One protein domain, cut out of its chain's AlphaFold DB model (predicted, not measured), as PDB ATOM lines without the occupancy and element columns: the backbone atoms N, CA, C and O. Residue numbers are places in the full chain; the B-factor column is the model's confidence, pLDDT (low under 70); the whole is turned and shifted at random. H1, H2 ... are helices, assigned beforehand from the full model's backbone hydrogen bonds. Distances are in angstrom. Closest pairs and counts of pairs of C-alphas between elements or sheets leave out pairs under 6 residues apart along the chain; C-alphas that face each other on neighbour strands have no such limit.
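What this domain is: This is residues 30 to 119 of the 120 residues of an uncharacterized protein of Runella slithyformis (strain ATCC 29530 / DSM 19594 / LMG 11500 / NCIMB 11436 / LSU 4) (UniProt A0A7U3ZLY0). Three helices, H1, H3 and H5, cross one another at large angles and make a small core, in which each touches the other two; the short H2 forms the corner between H1 and H3. The small H4 lies off this core at one end, after a long link, and at the other end H6 reaches away as an arm, of which residues 107 to 117 stick out together with residues 118 and 119. The printed part has 90 residues with six named helices, H1 to H6 in order along the chain, and no named strand; its class is all helix. It is only just compact, close to loose, with a radius of gyration of the C-alphas of 14.4 A, and is elongated, spanning 43 by 28 by 19 A.

Where its parts are: H1 holds residues 32 to 42 and begins at C-alpha 32, (-29.586, 12.341, -29.917); it is 15.7 A long. H2 holds residues 44 to 48. H3, residues 50 to 61, is 16.1 A long. H4 holds residues 73 to 78. H5, residues 82 to 95, is 19.2 A long and begins at C-alpha 82, (-33.117, 22.014, -24.112). H6, residues 103 to 117, is 21.3 A long and ends at C-alpha 117, (-42.273, 40.761, -39.025).

How they stand to each other: H1 touches H3 about perpendicular, at 74 degrees; their closest C-alphas, those of Val 36 and Phe 57, are 7.1 A apart. H1 touches H5 at a steep tilt of 67 degrees, the same way, closest at the C-alphas of Arg 33 and Met 88, 5.8 A. H3 touches H5 with residues 50 to 54 alone, and H5 touches H3 with residues 82 to 86 alone; their lines stand only just about perpendicular, at 71 degrees, and the closest C-alphas, of Asp 50 and Thr 86, are 6.1 A apart. H2 and H3 touch only at the corner, closest at the C-alphas of Thr 46 and Leu 53, 4.1 A. H1 and H2 only just touch, and only at the corner, with 3 pairs of C-alphas within 8 A, the closest being those of Leu 40 and Arg 47, 5.3 A. H2 and H6 are close but not clearly touching, with the C-alphas of Asn 48 and Val 105 6.6 A apart. H4 touches no helix. Every O i to N i+4 pair is within hydrogen-bond range in H1, H2, H3, H5 and H6; in H4 it is 1 of 2.

The domain as a whole: The two C-alphas farthest apart, those of Asp 64 and Asp 118, are 45.9 A from each other. The printed part has no cut. The link from H3 to H4, 11 residues, is long. Residues 107 to 119 stand free; the body without them spans 36 by 25 by 19 A. Mean pLDDT of the printed part is 89.4, and residues 111 to 119 are under 70.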
ATOM      1  N   GLN A  30     -29.197   5.380 -31.642       83.94
ATOM      2  CA  GLN A  30     -27.908   5.648 -30.986       83.94
ATOM      3  C   GLN A  30     -27.658   7.134 -30.731       83.94
ATOM      4  O   GLN A  30     -27.166   7.510 -29.667       83.94
ATOM      5  N   THR A  31     -27.997   8.002 -31.686       92.75
ATOM      6  CA  THR A  31     -27.689   9.433 -31.575       92.75
ATOM      7  C   THR A  31     -28.834  10.218 -30.939       92.75
ATOM      8  O   THR A  31     -29.991   9.803 -30.978       92.75
ATOM      9  N   THR A  32     -28.546  11.413 -30.406       94.81
ATOM     10  CA  THR A  32     -29.586  12.341 -29.917       94.81
ATOM     11  C   THR A  32     -30.632  12.636 -30.992       94.81
ATOM     12  O   THR A  32     -31.816  12.724 -30.687       94.81
ATOM     13  N   ARG A  33     -30.214  12.747 -32.261       95.12
ATOM     14  CA  ARG A  33     -31.127  12.956 -33.391       95.12
ATOM     15  C   ARG A  33     -32.064  11.764 -33.579       95.12
ATOM     16  O   ARG A  33     -33.260  11.980 -33.731       95.12
ATOM     17  N   ASP A  34     -31.539  10.541 -33.528       94.50
ATOM     18  CA  ASP A  34     -32.340   9.320 -33.681       94.50
ATOM     19  C   ASP A  34     -33.354   9.200 -32.530       94.50
ATOM     20  O   ASP A  34     -34.529   8.931 -32.762       94.50
ATOM     21  N   LYS A  35     -32.921   9.488 -31.295       96.12
ATOM     22  CA  LYS A  35     -33.772   9.504 -30.091       96.12
ATOM     23  C   LYS A  35     -34.897  10.537 -30.183       96.12
ATOM     24  O   LYS A  35     -36.043  10.233 -29.869       96.12
ATOM     25  N   VAL A  36     -34.595  11.747 -30.657       97.06
ATOM     26  CA  VAL A  36     -35.619  12.776 -30.910       97.06
ATOM     27  C   VAL A  36     -36.585  12.314 -31.997       97.06
ATOM     28  O   VAL A  36     -37.793  12.410 -31.815       97.06
ATOM     29  N   ALA A  37     -36.079  11.773 -33.106       95.88
ATOM     30  CA  ALA A  37     -36.917  11.276 -34.191       95.88
ATOM     31  C   ALA A  37     -37.843  10.137 -33.730       95.88
ATOM     32  O   ALA A  37     -39.004  10.101 -34.128       95.88
ATOM     33  N   PHE A  38     -37.364   9.269 -32.834       95.56
ATOM     34  CA  PHE A  38     -38.170   8.223 -32.211       95.56
ATOM     35  C   PHE A  38     -39.352   8.819 -31.439       95.56
ATOM     36  O   PHE A  38     -40.487   8.420 -31.676       95.56
ATOM     37  N   LEU A  39     -39.130   9.814 -30.577       95.75
ATOM     38  CA  LEU A  39     -40.219  10.443 -29.817       95.75
ATOM     39  C   LEU A  39     -41.229  11.151 -30.725       95.75
ATOM     40  O   LEU A  39     -42.434  10.969 -30.560       95.75
ATOM     41  N   LEU A  40     -40.737  11.887 -31.728       95.75
ATOM     42  CA  LEU A  40     -41.588  12.572 -32.704       95.75
ATOM     43  C   LEU A  40     -42.442  11.591 -33.519       95.75
ATOM     44  O   LEU A  40     -43.571  11.915 -33.881       95.75
ATOM     45  N   HIS A  41     -41.921  10.397 -33.806       94.25
ATOM     46  CA  HIS A  41     -42.671   9.360 -34.505       94.25
ATOM     47  C   HIS A  41     -43.824   8.798 -33.656       94.25
ATOM     48  O   HIS A  41     -44.894   8.528 -34.197       94.25
ATOM     49  N   HIS A  42     -43.633   8.666 -32.339       91.94
ATOM     50  CA  HIS A  42     -44.573   7.973 -31.449       91.94
ATOM     51  C   HIS A  42     -45.554   8.892 -30.699       91.94
ATOM     52  O   HIS A  42     -46.576   8.404 -30.227       91.94
ATOM     53  N   SER A  43     -45.294  10.201 -30.586       92.69
ATOM     54  CA  SER A  43     -46.152  11.136 -29.836       92.69
ATOM     55  C   SER A  43     -46.474  12.397 -30.642       92.69
ATOM     56  O   SER A  43     -45.609  13.007 -31.269       92.69
ATOM     57  N   ALA A  44     -47.745  12.807 -30.641       90.94
ATOM     58  CA  ALA A  44     -48.174  14.066 -31.259       90.94
ATOM     59  C   ALA A  44     -47.807  15.283 -30.397       90.94
ATOM     60  O   ALA A  44     -47.492  16.353 -30.914       90.94
ATOM     61  N   GLU A  45     -47.795  15.111 -29.083       93.81
ATOM     62  CA  GLU A  45     -47.470  16.121 -28.080       93.81
ATOM     63  C   GLU A  45     -46.032  16.608 -28.281       93.81
ATOM     64  O   GLU A  45     -45.797  17.802 -28.472       93.81
ATOM     65  N   THR A  46     -45.081  15.676 -28.410       94.81
ATOM     66  CA  THR A  46     -43.673  16.008 -28.692       94.81
ATOM     67  C   THR A  46     -43.490  16.687 -30.056       94.81
ATOM     68  O   THR A  46     -42.644  17.572 -30.217       94.81
ATOM     69  N   ARG A  47     -44.329  16.348 -31.049       93.62
ATOM     70  CA  ARG A  47     -44.362  17.028 -32.355       93.62
ATOM     71  C   ARG A  47     -44.911  18.436 -32.286       93.62
ATOM     72  O   ARG A  47     -44.608  19.216 -33.191       93.62
ATOM     73  N   ASN A  48     -45.668  18.775 -31.248       92.31
ATOM     74  CA  ASN A  48     -46.354  20.051 -31.082       92.31
ATOM     75  C   ASN A  48     -45.655  20.973 -30.066       92.31
ATOM     76  O   ASN A  48     -45.623  22.185 -30.281       92.31
ATOM     77  N   SER A  49     -44.962  20.436 -29.063       93.69
ATOM     78  CA  SER A  49     -44.403  21.184 -27.930       93.69
ATOM     79  C   SER A  49     -42.937  20.837 -27.675       93.69
ATOM     80  O   SER A  49     -42.555  19.672 -27.622       93.69
ATOM     81  N   ASP A  50     -42.092  21.866 -27.561       94.62
ATOM     82  CA  ASP A  50     -40.671  21.664 -27.242       94.62
ATOM     83  C   ASP A  50     -40.488  21.180 -25.800       94.62
ATOM     84  O   ASP A  50     -39.613  20.360 -25.540       94.62
ATOM     85  N   ILE A  51     -41.326  21.663 -24.878       95.31
ATOM     86  CA  ILE A  51     -41.292  21.256 -23.472       95.31
ATOM     87  C   ILE A  51     -41.650  19.773 -23.360       95.31
ATOM     88  O   ILE A  51     -40.900  19.027 -22.738       95.31
ATOM     89  N   ASP A  52     -42.715  19.332 -24.037       96.62
ATOM     90  CA  ASP A  52     -43.144  17.929 -23.985       96.62
ATOM     91  C   ASP A  52     -42.104  17.005 -24.625       96.62
ATOM     92  O   ASP A  52     -41.816  15.936 -24.093       96.62
ATOM     93  N   LEU A  53     -41.473  17.434 -25.728       97.75
ATOM     94  CA  LEU A  53     -40.352  16.702 -26.323       97.75
ATOM     95  C   LEU A  53     -39.189  16.547 -25.340       97.75
ATOM     96  O   LEU A  53     -38.619  15.465 -25.226       97.75
ATOM     97  N   VAL A  54     -38.797  17.634 -24.677       97.00
ATOM     98  CA  VAL A  54     -37.650  17.645 -23.764       97.00
ATOM     99  C   VAL A  54     -37.930  16.777 -22.546       97.00
ATOM    100  O   VAL A  54     -37.090  15.956 -22.182       97.00
ATOM    101  N   TRP A  55     -39.126  16.898 -21.976       96.06
ATOM    102  CA  TRP A  55     -39.558  16.074 -20.856       96.06
ATOM    103  C   TRP A  55     -39.560  14.593 -21.226       96.06
ATOM    104  O   TRP A  55     -38.913  13.795 -20.552       96.06
ATOM    105  N   ALA A  56     -40.198  14.237 -22.347       96.25
ATOM    106  CA  ALA A  56     -40.233  12.864 -22.840       96.25
ATOM    107  C   ALA A  56     -38.828  12.313 -23.127       96.25
ATOM    108  O   ALA A  56     -38.564  11.135 -22.895       96.25
ATOM    109  N   PHE A  57     -37.905  13.148 -23.613       97.44
ATOM    110  CA  PHE A  57     -36.525  12.737 -23.849       97.44
ATOM    111  C   PHE A  57     -35.805  12.386 -22.556       97.44
ATOM    112  O   PHE A  57     -35.188  11.322 -22.480       97.44
ATOM    113  N   TRP A  58     -35.879  13.261 -21.554       97.12
ATOM    114  CA  TRP A  58     -35.210  13.029 -20.281       97.12
ATOM    115  C   TRP A  58     -35.772  11.796 -19.580       97.12
ATOM    116  O   TRP A  58     -34.998  10.934 -19.184       97.12
ATOM    117  N   THR A  59     -37.096  11.639 -19.526       95.44
ATOM    118  CA  THR A  59     -37.716  10.476 -18.872       95.44
ATOM    119  C   THR A  59     -37.459   9.162 -19.608       95.44
ATOM    120  O   THR A  59     -37.285   8.128 -18.972       95.44
ATOM    121  N   THR A  60     -37.401   9.177 -20.945       94.69
ATOM    122  CA  THR A  60     -37.240   7.946 -21.741       94.69
ATOM    123  C   THR A  60     -35.781   7.510 -21.870       94.69
ATOM    124  O   THR A  60     -35.489   6.316 -21.864       94.69
ATOM    125  N   PHE A  61     -34.850   8.456 -22.035       95.44
ATOM    126  CA  PHE A  61     -33.461   8.153 -22.404       95.44
ATOM    127  C   PHE A  61     -32.415   8.583 -21.374       95.44
ATOM    128  O   PHE A  61     -31.252   8.217 -21.541       95.44
ATOM    129  N   GLU A  62     -32.800   9.365 -20.368       95.00
ATOM    130  CA  GLU A  62     -31.929   9.845 -19.284       95.00
ATOM    131  C   GLU A  62     -32.579   9.589 -17.911       95.00
ATOM    132  O   GLU A  62     -32.395  10.357 -16.964       95.00
ATOM    133  N   GLY A  63     -33.354   8.500 -17.815       92.88
ATOM    134  CA  GLY A  63     -34.078   8.096 -16.605       92.88
ATOM    135  C   GLY A  63     -33.172   7.795 -15.407       92.88
ATOM    136  O   GLY A  63     -33.607   7.860 -14.265       92.88
ATOM    137  N   ASP A  64     -31.890   7.519 -15.659       92.62
ATOM    138  CA  ASP A  64     -30.841   7.389 -14.644       92.62
ATOM    139  C   ASP A  64     -30.525   8.717 -13.936       92.62
ATOM    140  O   ASP A  64     -30.043   8.717 -12.805       92.62
ATOM    141  N   LYS A  65     -30.800   9.849 -14.594       93.12
ATOM    142  CA  LYS A  65     -30.556  11.203 -14.075       93.12
ATOM    143  C   LYS A  65     -31.838  11.904 -13.647       93.12
ATOM    144  O   LYS A  65     -31.787  12.777 -12.782       93.12
ATOM    145  N   PHE A  66     -32.960  11.582 -14.287       93.56
ATOM    146  CA  PHE A  66     -34.237  12.242 -14.060       93.56
ATOM    147  C   PHE A  66     -35.399  11.250 -14.073       93.56
ATOM    148  O   PHE A  66     -35.706  10.644 -15.094       93.56
ATOM    149  N   ASP A  67     -36.090  11.151 -12.943       88.06
ATOM    150  CA  ASP A  67     -37.181  10.199 -12.713       88.06
ATOM    151  C   ASP A  67     -38.553  10.662 -13.237       88.06
ATOM    152  O   ASP A  67     -39.534   9.928 -13.139       88.06
ATOM    153  N   GLY A  68     -38.642  11.871 -13.801       88.19
ATOM    154  CA  GLY A  68     -39.900  12.429 -14.295       88.19
ATOM    155  C   GLY A  68     -40.698  13.236 -13.276       88.19
ATOM    156  O   GLY A  68     -41.828  13.601 -13.587       88.19
ATOM    157  N   SER A  69     -40.150  13.526 -12.091       89.38
ATOM    158  CA  SER A  69     -40.860  14.265 -11.042       89.38
ATOM    159  C   SER A  69     -40.352  15.701 -10.868       89.38
ATOM    160  O   SER A  69     -41.043  16.655 -11.228       89.38
ATOM    161  N   PHE A  70     -39.138  15.877 -10.343       89.12
ATOM    162  CA  PHE A  70     -38.579  17.179  -9.989       89.12
ATOM    163  C   PHE A  70     -37.154  17.349 -10.512       89.12
ATOM    164  O   PHE A  70     -36.357  16.412 -10.528       89.12
ATOM    165  N   ILE A  71     -36.814  18.569 -10.935       91.31
ATOM    166  CA  ILE A  71     -35.498  18.886 -11.501       91.31
ATOM    167  C   ILE A  71     -34.764  19.849 -10.572       91.31
ATOM    168  O   ILE A  71     -35.198  20.979 -10.355       91.31
ATOM    169  N   THR A  72     -33.610  19.413 -10.063       94.25
ATOM    170  CA  THR A  72     -32.655  20.291  -9.375       94.25
ATOM    171  C   THR A  72     -31.727  20.974 -10.379       94.25
ATOM    172  O   THR A  72     -31.606  20.559 -11.537       94.25
ATOM    173  N   LYS A  73     -31.020  22.022  -9.947       95.69
ATOM    174  CA  LYS A  73     -30.035  22.711 -10.793       95.69
ATOM    175  C   LYS A  73     -28.891  21.778 -11.199       95.69
ATOM    176  O   LYS A  73     -28.370  21.885 -12.309       95.69
ATOM    177  N   GLU A  74     -28.506  20.875 -10.307       94.75
ATOM    178  CA  GLU A  74     -27.460  19.875 -10.489       94.75
ATOM    179  C   GLU A  74     -27.889  18.853 -11.543       94.75
ATOM    180  O   GLU A  74     -27.164  18.649 -12.517       94.75
ATOM    181  N   THR A  75     -29.103  18.307 -11.415       93.69
ATOM    182  CA  THR A  75     -29.699  17.402 -12.406       93.69
ATOM    183  C   THR A  75     -29.800  18.077 -13.774       93.69
ATOM    184  O   THR A  75     -29.315  17.543 -14.770       93.69
ATOM    185  N   LEU A  76     -30.330  19.306 -13.835       94.62
ATOM    186  CA  LEU A  76     -30.495  20.047 -15.090       94.62
ATOM    187  C   LEU A  76     -29.173  20.245 -15.848       94.62
ATOM    188  O   LEU A  76     -29.158  20.265 -17.077       94.62
ATOM    189  N   ARG A  77     -28.049  20.390 -15.132       94.94
ATOM    190  CA  ARG A  77     -26.713  20.530 -15.737       94.94
ATOM    191  C   ARG A  77     -26.197  19.239 -16.377       94.94
ATOM    192  O   ARG A  77     -25.340  19.325 -17.255       94.94
ATOM    193  N   GLN A  78     -26.683  18.080 -15.940       95.25
ATOM    194  CA  GLN A  78     -26.270  16.760 -16.430       95.25
ATOM    195  C   GLN A  78     -27.150  16.230 -17.568       95.25
ATOM    196  O   GLN A  78     -26.725  15.337 -18.315       95.25
ATOM    197  N   LEU A  79     -28.370  16.755 -17.679       96.94
ATOM    198  CA  LEU A  79     -29.329  16.404 -18.716       96.94
ATOM    199  C   LEU A  79     -28.941  16.992 -20.077       96.94
ATOM    200  O   LEU A  79     -28.265  18.025 -20.188       96.94
ATOM    201  N   THR A  80     -29.408  16.355 -21.149       97.31
ATOM    202  CA  THR A  80     -29.251  16.901 -22.498       97.31
ATOM    203  C   THR A  80     -29.929  18.269 -22.584       97.31
ATOM    204  O   THR A  80     -31.099  18.438 -22.245       97.31
ATOM    205  N   ARG A  81     -29.191  19.271 -23.075       97.12
ATOM    206  CA  ARG A  81     -29.661  20.664 -23.115       97.12
ATOM    207  C   ARG A  81     -30.935  20.824 -23.947       97.12
ATOM    208  O   ARG A  81     -30.966  20.403 -25.105       97.12
ATOM    209  N   TYR A  82     -31.887  21.599 -23.421       96.62
ATOM    210  CA  TYR A  82     -33.117  22.014 -24.112       96.62
ATOM    211  C   TYR A  82     -32.855  22.476 -25.554       96.62
ATOM    212  O   TYR A  82     -33.407  21.931 -26.505       96.62
ATOM    213  N   SER A  83     -31.923  23.419 -25.740       96.81
ATOM    214  CA  SER A  83     -31.630  23.990 -27.062       96.81
ATOM    215  C   SER A  83     -31.073  22.976 -28.067       96.81
ATOM    216  O   SER A  83     -31.207  23.162 -29.273       96.81
ATOM    217  N   THR A  84     -30.441  21.897 -27.599       97.12
ATOM    218  CA  THR A  84     -29.978  20.815 -28.473       97.12
ATOM    219  C   THR A  84     -31.163  20.017 -29.000       97.12
ATOM    220  O   THR A  84     -31.237  19.778 -30.206       97.12
ATOM    221  N   LEU A  85     -32.107  19.661 -28.127       97.75
ATOM    222  CA  LEU A  85     -33.301  18.900 -28.493       97.75
ATOM    223  C   LEU A  85     -34.195  19.693 -29.455       97.75
ATOM    224  O   LEU A  85     -34.582  19.169 -30.500       97.75
ATOM    225  N   THR A  86     -34.422  20.981 -29.187       95.75
ATOM    226  CA  THR A  86     -35.240  21.835 -30.065       95.75
ATOM    227  C   THR A  86     -34.590  22.075 -31.429       95.75
ATOM    228  O   THR A  86     -35.276  22.059 -32.452       95.75
ATOM    229  N   ARG A  87     -33.256  22.206 -31.502       96.31
ATOM    230  CA  ARG A  87     -32.541  22.259 -32.792       96.31
ATOM    231  C   ARG A  87     -32.682  20.961 -33.585       96.31
ATOM    232  O   ARG A  87     -32.883  21.026 -34.796       96.31
ATOM    233  N   MET A  88     -32.581  19.800 -32.934       96.81
ATOM    234  CA  MET A  88     -32.770  18.511 -33.610       96.81
ATOM    235  C   MET A  88     -34.200  18.357 -34.121       96.81
ATOM    236  O   MET A  88     -34.387  17.991 -35.279       96.81
ATOM    237  N   ARG A  89     -35.200  18.725 -33.309       95.44
ATOM    238  CA  ARG A  89     -36.600  18.764 -33.739       95.44
ATOM    239  C   ARG A  89     -36.784  19.670 -34.950       95.44
ATOM    240  O   ARG A  89     -37.351  19.227 -35.940       95.44
ATOM    241  N   ARG A  90     -36.268  20.904 -34.906       94.56
ATOM    242  CA  ARG A  90     -36.343  21.847 -36.032       94.56
ATOM    243  C   ARG A  90     -35.713  21.259 -37.290       94.56
ATOM    244  O   ARG A  90     -36.314  21.363 -38.348       94.56
ATOM    245  N   LYS A  91     -34.540  20.632 -37.186       94.12
ATOM    246  CA  LYS A  91     -33.885  19.985 -38.329       94.12
ATOM    247  C   LYS A  91     -34.764  18.875 -38.920       94.12
ATOM    248  O   LYS A  91     -34.997  18.855 -40.121       94.12
ATOM    249  N   ILE A  92     -35.312  17.995 -38.084       94.81
ATOM    250  CA  ILE A  92     -36.173  16.888 -38.532       94.81
ATOM    251  C   ILE A  92     -37.480  17.407 -39.159       94.81
ATOM    252  O   ILE A  92     -37.857  16.986 -40.248       94.81
ATOM    253  N   GLN A  93     -38.157  18.354 -38.511       93.69
ATOM    254  CA  GLN A  93     -39.448  18.855 -38.988       93.69
ATOM    255  C   GLN A  93     -39.306  19.807 -40.180       93.69
ATOM    256  O   GLN A  93     -40.063  19.706 -41.138       93.69
ATOM    257  N   ASN A  94     -38.335  20.722 -40.163       92.00
ATOM    258  CA  ASN A  94     -38.239  21.765 -41.184       92.00
ATOM    259  C   ASN A  94     -37.363  21.354 -42.360       92.00
ATOM    260  O   ASN A  94     -37.766  21.589 -43.499       92.00
ATOM    261  N   ASP A  95     -36.189  20.780 -42.086       91.44
ATOM    262  CA  ASP A  95     -35.226  20.447 -43.136       91.44
ATOM    263  C   ASP A  95     -35.589  19.104 -43.773       91.44
ATOM    264  O   ASP A  95     -35.542  18.983 -44.992       91.44
ATOM    265  N   PHE A  96     -35.985  18.107 -42.969       91.94
ATOM    266  CA  PHE A  96     -36.329  16.772 -43.485       91.94
ATOM    267  C   PHE A  96     -37.813  16.607 -43.824       91.94
ATOM    268  O   PHE A  96     -38.172  15.617 -44.459       91.94
ATOM    269  N   LYS A  97     -38.669  17.555 -43.417       92.12
ATOM    270  CA  LYS A  97     -40.131  17.484 -43.600       92.12
ATOM    271  C   LYS A  97     -40.741  16.201 -43.024       92.12
ATOM    272  O   LYS A  97     -41.662  15.625 -43.591       92.12
ATOM    273  N   LEU A  98     -40.206  15.741 -41.890       92.50
ATOM    274  CA  LEU A  98     -40.665  14.539 -41.191       92.50
ATOM    275  C   LEU A  98     -41.365  14.886 -39.878       92.50
ATOM    276  O   LEU A  98     -40.958  15.804 -39.168       92.50
ATOM    277  N   PHE A  99     -42.373  14.083 -39.522       92.38
ATOM    278  CA  PHE A  99     -43.070  14.146 -38.227       92.38
ATOM    279  C   PHE A  99     -43.546  15.560 -37.879       92.38
ATOM    280  O   PHE A  99     -43.340  16.051 -36.768       92.38
ATOM    281  N   GLU A 100     -44.132  16.248 -38.858       88.56
ATOM    282  CA  GLU A 100     -44.534  17.639 -38.704       88.56
ATOM    283  C   GLU A 100     -45.606  17.812 -37.614       88.56
ATOM    284  O   GLU A 100     -46.350  16.887 -37.275       88.56
ATOM    285  N   ALA A 101     -45.665  19.021 -37.053       83.94
ATOM    286  CA  ALA A 101     -46.702  19.407 -36.104       83.94
ATOM    287  C   ALA A 101     -48.095  19.366 -36.756       83.94
ATOM    288  O   ALA A 101     -48.226  19.485 -37.979       83.94
ATOM    289  N   ASN A 102     -49.135  19.265 -35.933       86.69
ATOM    290  CA  ASN A 102     -50.514  19.304 -36.415       86.69
ATOM    291  C   ASN A 102     -50.845  20.664 -37.056       86.69
ATOM    292  O   ASN A 102     -50.282  21.697 -36.685       86.69
ATOM    293  N   GLU A 103     -51.799  20.671 -37.989       78.56
ATOM    294  CA  GLU A 103     -52.145  21.847 -38.803       78.56
ATOM    295  C   GLU A 103     -52.554  23.075 -37.979       78.56
ATOM    296  O   GLU A 103     -52.164  24.195 -38.297       78.56
ATOM    297  N   GLU A 104     -53.268  22.889 -36.872       78.50
ATOM    298  CA  GLU A 104     -53.633  23.986 -35.968       78.50
ATOM    299  C   GLU A 104     -52.398  24.654 -35.338       78.50
ATOM    300  O   GLU A 104     -52.267  25.880 -35.311       78.50
ATOM    301  N   VAL A 105     -51.434  23.842 -34.898       77.94
ATOM    302  CA  VAL A 105     -50.174  24.319 -34.317       77.94
ATOM    303  C   VAL A 105     -49.315  24.999 -35.383       77.94
ATOM    304  O   VAL A 105     -48.697  26.027 -35.099       77.94
ATOM    305  N   LYS A 106     -49.298  24.470 -36.613       77.38
ATOM    306  CA  LYS A 106     -48.633  25.105 -37.761       77.38
ATOM    307  C   LYS A 106     -49.234  26.476 -38.063       77.38
ATOM    308  O   LYS A 106     -48.480  27.440 -38.154       77.38
ATOM    309  N   LYS A 107     -50.566  26.584 -38.145       77.69
ATOM    310  CA  LYS A 107     -51.276  27.849 -38.396       77.69
ATOM    311  C   LYS A 107     -50.970  28.890 -37.328       77.69
ATOM    312  O   LYS A 107     -50.549  29.989 -37.666       77.69
ATOM    313  N   ARG A 108     -51.078  28.532 -36.042       77.50
ATOM    314  CA  ARG A 108     -50.747  29.445 -34.934       77.50
ATOM    315  C   ARG A 108     -49.308  29.957 -35.010       77.50
ATOM    316  O   ARG A 108     -49.063  31.138 -34.808       77.50
ATOM    317  N   ARG A 109     -48.349  29.079 -35.322       76.88
ATOM    318  CA  ARG A 109     -46.935  29.459 -35.481       76.88
ATOM    319  C   ARG A 109     -46.698  30.341 -36.703       76.88
ATOM    320  O   ARG A 109     -45.888  31.253 -36.614       76.88
ATOM    321  N   GLY A 110     -47.387  30.068 -37.810       75.25
ATOM    322  CA  GLY A 110     -47.346  30.903 -39.009       75.25
ATOM    323  C   GLY A 110     -47.858  32.314 -38.734       75.25
ATOM    324  O   GLY A 110     -47.169  33.272 -39.055       75.25
ATOM    325  N   MET A 111     -48.998  32.440 -38.045       68.69
ATOM    326  CA  MET A 111     -49.560  33.743 -37.661       68.69
ATOM    327  C   MET A 111     -48.607  34.540 -36.760       68.69
ATOM    328  O   MET A 111     -48.311  35.689 -37.060       68.69
ATOM    329  N   LEU A 112     -48.024  33.905 -35.735       67.38
ATOM    330  CA  LEU A 112     -47.025  34.552 -34.871       67.38
ATOM    331  C   LEU A 112     -45.776  35.013 -35.639       67.38
ATOM    332  O   LEU A 112     -45.158  36.006 -35.265       67.38
ATOM    333  N   GLN A 113     -45.348  34.286 -36.675       68.00
ATOM    334  CA  GLN A 113     -44.194  34.693 -37.484       68.00
ATOM    335  C   GLN A 113     -44.489  35.914 -38.352       68.00
ATOM    336  O   GLN A 113     -43.586  36.722 -38.542       68.00
ATOM    337  N   GLU A 114     -45.712  36.044 -38.865       65.12
ATOM    338  CA  GLU A 114     -46.138  37.226 -39.619       65.12
ATOM    339  C   GLU A 114     -46.286  38.440 -38.687       65.12
ATOM    340  O   GLU A 114     -45.658  39.463 -38.936       65.12
ATOM    341  N   GLU A 115     -46.948  38.295 -37.530       61.78
ATOM    342  CA  GLU A 115     -47.092  39.380 -36.538       61.78
ATOM    343  C   GLU A 115     -45.747  39.942 -36.039       61.78
ATOM    344  O   GLU A 115     -45.632  41.134 -35.768       61.78
ATOM    345  N   ASN A 116     -44.711  39.104 -35.923       60.41
ATOM    346  CA  ASN A 116     -43.377  39.553 -35.508       60.41
ATOM    347  C   ASN A 116     -42.583  40.250 -36.627       60.41
ATOM    348  O   ASN A 116     -41.625  40.954 -36.320       60.41
ATOM    349  N   LYS A 117     -42.925  40.049 -37.909       64.69
ATOM    350  CA  LYS A 117     -42.273  40.761 -39.025       64.69
ATOM    351  C   LYS A 117     -42.790  42.187 -39.167       64.69
ATOM    352  O   LYS A 117     -42.010  43.054 -39.527       64.69
ATOM    353  N   ASP A 118     -44.062  42.417 -38.850       57.50
ATOM    354  CA  ASP A 118     -44.701  43.735 -38.964       57.50
ATOM    355  C   ASP A 118     -44.281  44.717 -37.849       57.50
ATOM    356  O   ASP A 118     -44.620  45.898 -37.896       57.50
ATOM    357  N   GLN A 119     -43.541  44.250 -36.837       54.50
ATOM    358  CA  GLN A 119     -43.056  45.053 -35.702       54.50
ATOM    359  C   GLN A 119     -41.572  45.468 -35.810       54.50
ATOM    360  O   GLN A 119     -41.020  46.001 -34.844       54.50
TER     361      GLN A 119